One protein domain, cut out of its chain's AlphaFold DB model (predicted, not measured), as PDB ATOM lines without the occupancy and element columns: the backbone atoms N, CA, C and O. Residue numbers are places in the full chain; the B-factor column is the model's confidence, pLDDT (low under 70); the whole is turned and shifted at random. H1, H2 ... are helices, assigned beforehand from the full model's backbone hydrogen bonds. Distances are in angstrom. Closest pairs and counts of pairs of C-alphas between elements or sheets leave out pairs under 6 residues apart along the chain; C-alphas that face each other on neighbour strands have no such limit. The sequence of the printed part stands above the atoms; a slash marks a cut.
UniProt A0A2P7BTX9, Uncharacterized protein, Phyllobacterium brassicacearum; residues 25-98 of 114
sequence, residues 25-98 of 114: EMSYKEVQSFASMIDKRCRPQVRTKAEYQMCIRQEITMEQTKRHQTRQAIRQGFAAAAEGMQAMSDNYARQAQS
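This is residues 25 to 98 of the 114 residues of an uncharacterized protein of Phyllobacterium brassicacearum (UniProt A0A2P7BTX9). One very long helix, H2, makes the length of the domain, and a short helix, H1, meets it near its first residues to make a lopsided V. Residues 64 to 98 of H2 stick out as a long free arm, and residues 27 to 33, at the other end of the V, also stand free. The printed part has 74 residues with two named helices, H1 then H2, and no named strand; the class is all helix. It is extended, with a radius of gyration of the C-alphas of 22.3 A and spans of 74 by 23 by 16 A.

H2, residues 49 to 98, touches H1, residues 28 to 42, with residues 52 to 60 alone, and H1 touches it with residues 38 to 42 alone. Their closest C-alphas, of Cys 42 and Cys 55, are 5.8 A apart. They run opposite ways at a steep tilt of 64 degrees. In H1 and H2 every O i to N i+4 pair is within hydrogen-bond range.

H2 measures 73.1 A from C-alpha 49 to C-alpha 98 at (-37.407, 81.702, -0.495). H1 measures 20.9 A from C-alpha 28 at (-59.569, 27.636, -10.802).

The farthest C-alphas, of Thr 48 and Ser 98, are 74.2 A apart. The printed part has no cut, and the six-residue link from H1 to H2 is short. Residues 96 to 98 have pLDDT under 70.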
ATOM      1  N   GLU A  25     -52.945  32.295  -5.592       76.88
ATOM      2  CA  GLU A  25     -54.003  33.315  -5.542       76.88
ATOM      3  C   GLU A  25     -54.863  33.324  -6.823       76.88
ATOM      4  O   GLU A  25     -55.764  34.155  -6.970       76.88
ATOM      5  N   MET A  26     -54.565  32.436  -7.778       78.75
ATOM      6  CA  MET A  26     -55.327  32.294  -9.016       78.75
ATOM      7  C   MET A  26     -56.618  31.509  -8.771       78.75
ATOM      8  O   MET A  26     -56.635  30.492  -8.078       78.75
ATOM      9  N   SER A  27     -57.709  31.949  -9.390       85.19
ATOM     10  CA  SER A  27     -58.948  31.177  -9.454       85.19
ATOM     11  C   SER A  27     -58.754  29.894 -10.269       85.19
ATOM     12  O   SER A  27     -57.872  29.801 -11.123       85.19
ATOM     13  N   TYR A  28     -59.631  28.908 -10.073       82.88
ATOM     14  CA  TYR A  28     -59.569  27.636 -10.802       82.88
ATOM     15  C   TYR A  28     -59.511  27.816 -12.333       82.88
ATOM     16  O   TYR A  28     -58.741  27.141 -13.014       82.88
ATOM     17  N   LYS A  29     -60.266  28.783 -12.878       82.94
ATOM     18  CA  LYS A  29     -60.259  29.103 -14.317       82.94
ATOM     19  C   LYS A  29     -58.918  29.680 -14.784       82.94
ATOM     20  O   LYS A  29     -58.450  29.347 -15.871       82.94
ATOM     21  N   GLU A  30     -58.287  30.521 -13.968       78.19
ATOM     22  CA  GLU A  30     -56.966  31.091 -14.261       78.19
ATOM     23  C   GLU A  30     -55.873  30.019 -14.192       78.19
ATOM     24  O   GLU A  30     -55.018  29.967 -15.075       78.19
ATOM     25  N   VAL A  31     -55.948  29.106 -13.217       84.62
ATOM     26  CA  VAL A  31     -55.047  27.945 -13.124       84.62
ATOM     27  C   VAL A  31     -55.198  27.040 -14.345       84.62
ATOM     28  O   VAL A  31     -54.195  26.610 -14.909       84.62
ATOM     29  N   GLN A  32     -56.425  26.781 -14.803       85.50
ATOM     30  CA  GLN A  32     -56.673  25.959 -15.990       85.50
ATOM     31  C   GLN A  32     -56.109  26.605 -17.264       85.50
ATOM     32  O   GLN A  32     -55.447  25.939 -18.063       85.50
ATOM     33  N   SER A  33     -56.315  27.915 -17.433       86.38
ATOM     34  CA  SER A  33     -55.722  28.680 -18.533       86.38
ATOM     35  C   SER A  33     -54.190  28.634 -18.481       86.38
ATOM     36  O   SER A  33     -53.539  28.327 -19.481       86.38
ATOM     37  N   PHE A  34     -53.608  28.831 -17.297       85.69
ATOM     38  CA  PHE A  34     -52.167  28.759 -17.075       85.69
ATOM     39  C   PHE A  34     -51.586  27.374 -17.391       85.69
ATOM     40  O   PHE A  34     -50.613  27.269 -18.137       85.69
ATOM     41  N   ALA A  35     -52.227  26.307 -16.913       86.81
ATOM     42  CA  ALA A  35     -51.835  24.935 -17.214       86.81
ATOM     43  C   ALA A  35     -51.894  24.642 -18.722       86.81
ATOM     44  O   ALA A  35     -50.977  24.029 -19.260       86.81
ATOM     45  N   SER A  36     -52.919  25.142 -19.427       89.38
ATOM     46  CA  SER A  36     -53.030  24.980 -20.882       89.38
ATOM     47  C   SER A  36     -51.905  25.681 -21.652       89.38
ATOM     48  O   SER A  36     -51.460  25.190 -22.690       89.38
ATOM     49  N   MET A  37     -51.409  26.814 -21.143       86.75
ATOM     50  CA  MET A  37     -50.266  27.512 -21.735       86.75
ATOM     51  C   MET A  37     -48.966  26.734 -21.535       86.75
ATOM     52  O   MET A  37     -48.188  26.620 -22.480       86.75
ATOM     53  N   ILE A  38     -48.746  26.173 -20.341       89.06
ATOM     54  CA  ILE A  38     -47.573  25.332 -20.066       89.06
ATOM     55  C   ILE A  38     -47.610  24.075 -20.937       89.06
ATOM     56  O   ILE A  38     -46.605  23.741 -21.560       89.06
ATOM     57  N   ASP A  39     -48.767  23.415 -21.043       90.19
ATOM     58  CA  ASP A  39     -48.919  22.232 -21.893       90.19
ATOM     59  C   ASP A  39     -48.546  22.541 -23.348       90.19
ATOM     60  O   ASP A  39     -47.710  21.853 -23.930       90.19
ATOM     61  N   LYS A  40     -49.059  23.641 -23.913       91.31
ATOM     62  CA  LYS A  40     -48.725  24.064 -25.285       91.31
ATOM     63  C   LYS A  40     -47.230  24.309 -25.512       91.31
ATOM     64  O   LYS A  40     -46.769  24.122 -26.634       91.31
ATOM     65  N   ARG A  41     -46.479  24.728 -24.488       88.69
ATOM     66  CA  ARG A  41     -45.023  24.946 -24.580       88.69
ATOM     67  C   ARG A  41     -44.232  23.656 -24.429       88.69
ATOM     68  O   ARG A  41     -43.321  23.410 -25.213       88.69
ATOM     69  N   CYS A  42     -44.597  22.831 -23.452       90.38
ATOM     70  CA  CYS A  42     -43.853  21.621 -23.122       90.38
ATOM     71  C   CYS A  42     -44.129  20.471 -24.084       90.38
ATOM     72  O   CYS A  42     -43.208  19.759 -24.470       90.38
ATOM     73  N   ARG A  43     -45.381  20.293 -24.511       89.56
ATOM     74  CA  ARG A  43     -45.810  19.166 -25.343       89.56
ATOM     75  C   ARG A  43     -45.042  18.999 -26.667       89.56
ATOM     76  O   ARG A  43     -44.740  17.856 -26.988       89.56
ATOM     77  N   PRO A  44     -44.687  20.054 -27.430       92.81
ATOM     78  CA  PRO A  44     -43.885  19.888 -28.647       92.81
ATOM     79  C   PRO A  44     -42.392  19.621 -28.389       92.81
ATOM     80  O   PRO A  44     -41.695  19.192 -29.303       92.81
ATOM     81  N   GLN A  45     -41.885  19.885 -27.180       85.50
ATOM     82  CA  GLN A  45     -40.448  19.833 -26.873       85.50
ATOM     83  C   GLN A  45     -40.005  18.524 -26.211       85.50
ATOM     84  O   GLN A  45     -38.808  18.286 -26.067       85.50
ATOM     85  N   VAL A  46     -40.944  17.668 -25.808       91.06
ATOM     86  CA  VAL A  46     -40.655  16.467 -25.015       91.06
ATOM     87  C   VAL A  46     -41.130  15.205 -25.716       91.06
ATOM     88  O   VAL A  46     -42.133  15.209 -26.427       91.06
ATOM     89  N   ARG A  47     -40.410  14.101 -25.501       87.25
ATOM     90  CA  ARG A  47     -40.715  12.802 -26.119       87.25
ATOM     91  C   ARG A  47     -41.193  11.781 -25.100       87.25
ATOM     92  O   ARG A  47     -41.938  10.867 -25.445       87.25
ATOM     93  N   THR A  48     -40.799  11.949 -23.842       91.81
ATOM     94  CA  THR A  48     -41.149  11.045 -22.746       91.81
ATOM     95  C   THR A  48     -41.953  11.748 -21.653       91.81
ATOM     96  O   THR A  48     -41.893  12.964 -21.464       91.81
ATOM     97  N   LYS A  49     -42.693  10.958 -20.866       87.56
ATOM     98  CA  LYS A  49     -43.454  11.462 -19.710       87.56
ATOM     99  C   LYS A  49     -42.546  12.087 -18.642       87.56
ATOM    100  O   LYS A  49     -42.956  13.040 -17.983       87.56
ATOM    101  N   ALA A  50     -41.328  11.567 -18.481       89.44
ATOM    102  CA  ALA A  50     -40.346  12.098 -17.539       89.44
ATOM    103  C   ALA A  50     -39.871  13.499 -17.959       89.44
ATOM    104  O   ALA A  50     -39.909  14.430 -17.156       89.44
ATOM    105  N   GLU A  51     -39.520  13.676 -19.236       87.69
ATOM    106  CA  GLU A  51     -39.150  14.982 -19.800       87.69
ATOM    107  C   GLU A  51     -40.304  15.985 -19.719       87.69
ATOM    108  O   GLU A  51     -40.091  17.144 -19.371       87.69
ATOM    109  N   TYR A  52     -41.541  15.538 -19.962       90.25
ATOM    110  CA  TYR A  52     -42.727  16.385 -19.826       90.25
ATOM    111  C   TYR A  52     -42.895  16.922 -18.399       90.25
ATOM    112  O   TYR A  52     -43.127  18.117 -18.210       90.25
ATOM    113  N   GLN A  53     -42.714  16.075 -17.380       89.50
ATOM    114  CA  GLN A  53     -42.759  16.518 -15.984       89.50
ATOM    115  C   GLN A  53     -41.627  17.487 -15.638       89.50
ATOM    116  O   GLN A  53     -41.859  18.447 -14.900       89.50
ATOM    117  N   MET A  54     -40.421  17.264 -16.168       90.69
ATOM    118  CA  MET A  54     -39.304  18.189 -15.970       90.69
ATOM    119  C   MET A  54     -39.579  19.548 -16.618       90.69
ATOM    120  O   MET A  54     -39.424  20.569 -15.951       90.69
ATOM    121  N   CYS A  55     -40.082  19.564 -17.856       91.31
ATOM    122  CA  CYS A  55     -40.450  20.798 -18.548       91.31
ATOM    123  C   CYS A  55     -41.524  21.580 -17.783       91.31
ATOM    124  O   CYS A  55     -41.355  22.771 -17.529       91.31
ATOM    125  N   ILE A  56     -42.592  20.907 -17.329       90.94
ATOM    126  CA  ILE A  56     -43.643  21.558 -16.534       90.94
ATOM    127  C   ILE A  56     -43.058  22.187 -15.270       90.94
ATOM    128  O   ILE A  56     -43.353  23.341 -14.965       90.94
ATOM    129  N   ARG A  57     -42.228  21.447 -14.523       89.50
ATOM    130  CA  ARG A  57     -41.602  21.973 -13.300       89.50
ATOM    131  C   ARG A  57     -40.753  23.204 -13.596       89.50
ATOM    132  O   ARG A  57     -40.813  24.173 -12.840       89.50
ATOM    133  N   GLN A  58     -39.993  23.175 -14.684       91.94
ATOM    134  CA  GLN A  58     -39.140  24.283 -15.084       91.94
ATOM    135  C   GLN A  58     -39.958  25.525 -15.465       91.94
ATOM    136  O   GLN A  58     -39.689  26.601 -14.937       91.94
ATOM    137  N   GLU A  59     -41.001  25.380 -16.286       89.44
ATOM    138  CA  GLU A  59     -41.908  26.481 -16.651       89.44
ATOM    139  C   GLU A  59     -42.616  27.072 -15.423       89.44
ATOM    140  O   GLU A  59     -42.667  28.292 -15.267       89.44
ATOM    141  N   ILE A  60     -43.107  26.228 -14.506       88.19
ATOM    142  CA  ILE A  60     -43.727  26.692 -13.253       88.19
ATOM    143  C   ILE A  60     -42.718  27.485 -12.417       88.19
ATOM    144  O   ILE A  60     -43.051  28.556 -11.913       88.19
ATOM    145  N   THR A  61     -41.487  26.990 -12.286       87.62
ATOM    146  CA  THR A  61     -40.434  27.641 -11.490       87.62
ATOM    147  C   THR A  61     -40.024  28.981 -12.101       87.62
ATOM    148  O   THR A  61     -39.878  29.976 -11.385       87.62
ATOM    149  N   MET A  62     -39.888  29.038 -13.430       86.06
ATOM    150  CA  MET A  62     -39.602  30.275 -14.157       86.06
ATOM    151  C   MET A  62     -40.720  31.303 -13.965       86.06
ATOM    152  O   MET A  62     -40.444  32.461 -13.654       86.06
ATOM    153  N   GLU A  63     -41.983  30.891 -14.075       85.19
ATOM    154  CA  GLU A  63     -43.125  31.786 -13.869       85.19
ATOM    155  C   GLU A  63     -43.260  32.260 -12.418       85.19
ATOM    156  O   GLU A  63     -43.522  33.441 -12.181       85.19
ATOM    157  N   GLN A  64     -43.019  31.394 -11.430       85.19
ATOM    158  CA  GLN A  64     -42.958  31.805 -10.023       85.19
ATOM    159  C   GLN A  64     -41.861  32.850  -9.792       85.19
ATOM    160  O   GLN A  64     -42.121  33.889  -9.182       85.19
ATOM    161  N   THR A  65     -40.663  32.606 -10.330       85.81
ATOM    162  CA  THR A  65     -39.526  33.530 -10.232       85.81
ATOM    163  C   THR A  65     -39.850  34.871 -10.882       85.81
ATOM    164  O   THR A  65     -39.665  35.916 -10.261       85.81
ATOM    165  N   LYS A  66     -40.417  34.857 -12.093       83.38
ATOM    166  CA  LYS A  66     -40.822  36.065 -12.816       83.38
ATOM    167  C   LYS A  66     -41.845  36.876 -12.025       83.38
ATOM    168  O   LYS A  66     -41.650  38.068 -11.820       83.38
ATOM    169  N   ARG A  67     -42.897  36.233 -11.510       82.56
ATOM    170  CA  ARG A  67     -43.928  36.900 -10.692       82.56
ATOM    171  C   ARG A  67     -43.348  37.481  -9.405       82.56
ATOM    172  O   ARG A  67     -43.731  38.581  -9.005       82.56
ATOM    173  N   HIS A  68     -42.408  36.781  -8.771       83.38
ATOM    174  CA  HIS A  68     -41.708  37.281  -7.591       83.38
ATOM    175  C   HIS A  68     -40.855  38.516  -7.911       83.38
ATOM    176  O   HIS A  68     -40.975  39.536  -7.233       83.38
ATOM    177  N   GLN A  69     -40.053  38.457  -8.976       83.00
ATOM    178  CA  GLN A  69     -39.241  39.582  -9.443       83.00
ATOM    179  C   GLN A  69     -40.106  40.781  -9.824       83.00
ATOM    180  O   GLN A  69     -39.800  41.895  -9.421       83.00
ATOM    181  N   THR A  70     -41.227  40.576 -10.521       79.75
ATOM    182  CA  THR A  70     -42.169  41.656 -10.840       79.75
ATOM    183  C   THR A  70     -42.740  42.293  -9.574       79.75
ATOM    184  O   THR A  70     -42.772  43.517  -9.477       79.75
ATOM    185  N   ARG A  71     -43.134  41.504  -8.561       77.19
ATOM    186  CA  ARG A  71     -43.571  42.052  -7.262       77.19
ATOM    187  C   ARG A  71     -42.470  42.873  -6.592       77.19
ATOM    188  O   ARG A  71     -42.757  43.940  -6.055       77.19
ATOM    189  N   GLN A  72     -41.230  42.390  -6.611       81.94
ATOM    190  CA  GLN A  72     -40.094  43.120  -6.046       81.94
ATOM    191  C   GLN A  72     -39.806  44.412  -6.813       81.94
ATOM    192  O   GLN A  72     -39.675  45.454  -6.184       81.94
ATOM    193  N   ALA A  73     -39.792  44.368  -8.144       78.81
ATOM    194  CA  ALA A  73     -39.581  45.532  -8.995       78.81
ATOM    195  C   ALA A  73     -40.671  46.590  -8.790       78.81
ATOM    196  O   ALA A  73     -40.366  47.774  -8.711       78.81
ATOM    197  N   ILE A  74     -41.934  46.180  -8.623       74.62
ATOM    198  CA  ILE A  74     -43.028  47.100  -8.287       74.62
ATOM    199  C   ILE A  74     -42.790  47.731  -6.914       74.62
ATOM    200  O   ILE A  74     -42.896  48.945  -6.784       74.62
ATOM    201  N   ARG A  75     -42.429  46.942  -5.892       76.75
ATOM    202  CA  ARG A  75     -42.125  47.477  -4.552       76.75
ATOM    203  C   ARG A  75     -40.966  48.473  -4.581       76.75
ATOM    204  O   ARG A  75     -41.067  49.527  -3.969       76.75
ATOM    205  N   GLN A  76     -39.900  48.153  -5.309       81.31
ATOM    206  CA  GLN A  76     -38.737  49.026  -5.474       81.31
ATOM    207  C   GLN A  76     -39.087  50.291  -6.262       81.31
ATOM    208  O   GLN A  76     -38.706  51.379  -5.855       81.31
ATOM    209  N   GLY A  77     -39.862  50.168  -7.342       73.06
ATOM    210  CA  GLY A  77     -40.333  51.308  -8.124       73.06
ATOM    211  C   GLY A  77     -41.231  52.243  -7.313       73.06
ATOM    212  O   GLY A  77     -41.071  53.455  -7.392       73.06
ATOM    213  N   PHE A  78     -42.125  51.697  -6.483       73.69
ATOM    214  CA  PHE A  78     -42.937  52.494  -5.560       73.69
ATOM    215  C   PHE A  78     -42.096  53.172  -4.475       73.69
ATOM    216  O   PHE A  78     -42.344  54.335  -4.177       73.69
ATOM    217  N   ALA A  79     -41.104  52.481  -3.907       75.00
ATOM    218  CA  ALA A  79     -40.194  53.074  -2.929       75.00
ATOM    219  C   ALA A  79     -39.384  54.227  -3.546       75.00
ATOM    220  O   ALA A  79     -39.408  55.335  -3.021       75.00
ATOM    221  N   ALA A  80     -38.781  54.011  -4.717       75.06
ATOM    222  CA  ALA A  80     -38.030  55.040  -5.434       75.06
ATOM    223  C   ALA A  80     -38.914  56.231  -5.850       75.06
ATOM    224  O   ALA A  80     -38.491  57.384  -5.776       75.06
ATOM    225  N   ALA A  81     -40.162  55.978  -6.258       78.31
ATOM    226  CA  ALA A  81     -41.120  57.039  -6.555       78.31
ATOM    227  C   ALA A  81     -41.505  57.839  -5.298       78.31
ATOM    228  O   ALA A  81     -41.605  59.064  -5.364       78.31
ATOM    229  N   ALA A  82     -41.687  57.171  -4.154       75.06
ATOM    230  CA  ALA A  82     -41.977  57.825  -2.880       75.06
ATOM    231  C   ALA A  82     -40.799  58.691  -2.403       75.06
ATOM    232  O   ALA A  82     -41.008  59.839  -2.014       75.06
ATOM    233  N   GLU A  83     -39.570  58.181  -2.506       81.31
ATOM    234  CA  GLU A  83     -38.342  58.930  -2.211       81.31
ATOM    235  C   GLU A  83     -38.203  60.159  -3.121       81.31
ATOM    236  O   GLU A  83     -37.942  61.265  -2.647       81.31
ATOM    237  N   GLY A  84     -38.457  60.002  -4.425       74.69
ATOM    238  CA  GLY A  84     -38.445  61.110  -5.381       74.69
ATOM    239  C   GLY A  84     -39.495  62.182  -5.075       74.69
ATOM    240  O   GLY A  84     -39.197  63.375  -5.141       74.69
ATOM    241  N   MET A  85     -40.711  61.781  -4.688       79.31
ATOM    242  CA  MET A  85     -41.764  62.719  -4.275       79.31
ATOM    243  C   MET A  85     -41.417  63.456  -2.979       79.31
ATOM    244  O   MET A  85     -41.680  64.654  -2.884       79.31
ATOM    245  N   GLN A  86     -40.811  62.783  -1.999       80.38
ATOM    246  CA  GLN A  86     -40.346  63.430  -0.767       80.38
ATOM    247  C   GLN A  86     -39.239  64.444  -1.060       80.38
ATOM    248  O   GLN A  86     -39.357  65.606  -0.675       80.38
ATOM    249  N   ALA A  87     -38.228  64.060  -1.842       78.12
ATOM    250  CA  ALA A  87     -37.162  64.973  -2.243       78.12
ATOM    251  C   ALA A  87     -37.701  66.181  -3.030       78.12
ATOM    252  O   ALA A  87     -37.245  67.311  -2.837       78.12
ATOM    253  N   MET A  88     -38.694  65.978  -3.900       80.12
ATOM    254  CA  MET A  88     -39.359  67.068  -4.616       80.12
ATOM    255  C   MET A  88     -40.122  67.992  -3.659       80.12
ATOM    256  O   MET A  88     -39.989  69.210  -3.766       80.12
ATOM    257  N   SER A  89     -40.877  67.433  -2.709       75.62
ATOM    258  CA  SER A  89     -41.589  68.191  -1.674       75.62
ATOM    259  C   SER A  89     -40.633  69.054  -0.850       75.62
ATOM    260  O   SER A  89     -40.882  70.243  -0.665       75.62
ATOM    261  N   ASP A  90     -39.503  68.497  -0.419       83.62
ATOM    262  CA  ASP A  90     -38.517  69.215   0.392       83.62
ATOM    263  C   ASP A  90     -37.844  70.360  -0.371       83.62
ATOM    264  O   ASP A  90     -37.523  71.403   0.205       83.62
ATOM    265  N   ASN A  91     -37.614  70.183  -1.674       78.31
ATOM    266  CA  ASN A  91     -37.098  71.247  -2.530       78.31
ATOM    267  C   ASN A  91     -38.157  72.327  -2.780       78.31
ATOM    268  O   ASN A  91     -37.851  73.516  -2.705       78.31
ATOM    269  N   TYR A  92     -39.409  71.929  -3.010       77.25
ATOM    270  CA  TYR A  92     -40.506  72.866  -3.229       77.25
ATOM    271  C   TYR A  92     -40.819  73.682  -1.969       77.25
ATOM    272  O   TYR A  92     -41.022  74.888  -2.056       77.25
ATOM    273  N   ALA A  93     -40.783  73.060  -0.788       77.38
ATOM    274  CA  ALA A  93     -40.948  73.742   0.492       77.38
ATOM    275  C   ALA A  93     -39.838  74.779   0.734       77.38
ATOM    276  O   ALA A  93     -40.126  75.912   1.124       77.38
ATOM    277  N   ARG A  94     -38.580  74.433   0.427       75.31
ATOM    278  CA  ARG A  94     -37.452  75.379   0.487       75.31
ATOM    279  C   ARG A  94     -37.614  76.537  -0.498       75.31
ATOM    280  O   ARG A  94     -37.378  77.690  -0.141       75.31
ATOM    281  N   GLN A  95     -38.069  76.256  -1.716       74.81
ATOM    282  CA  GLN A  95     -38.307  77.290  -2.720       74.81
ATOM    283  C   GLN A  95     -39.489  78.199  -2.342       74.81
ATOM    284  O   GLN A  95     -39.402  79.416  -2.499       74.81
ATOM    285  N   ALA A  96     -40.556  77.640  -1.770       69.69
ATOM    286  CA  ALA A  96     -41.696  78.400  -1.263       69.69
ATOM    287  C   ALA A  96     -41.301  79.332  -0.104       69.69
ATOM    288  O   ALA A  96     -41.774  80.464  -0.057       69.69
ATOM    289  N   GLN A  97     -40.388  78.910   0.779       66.94
ATOM    290  CA  GLN A  97     -39.827  79.788   1.815       66.94
ATOM    291  C   GLN A  97     -38.986  80.927   1.225       66.94
ATOM    292  O   GLN A  97     -39.094  82.062   1.684       66.94
ATOM    293  N   SER A  98     -38.202  80.659   0.175       64.81
ATOM    294  CA  SER A  98     -37.407  81.702  -0.495       64.81
ATOM    295  C   SER A  98     -38.245  82.726  -1.270       64.81
ATOM    296  O   SER A  98     -37.780  83.833  -1.512       64.81
TER     297      SER A  98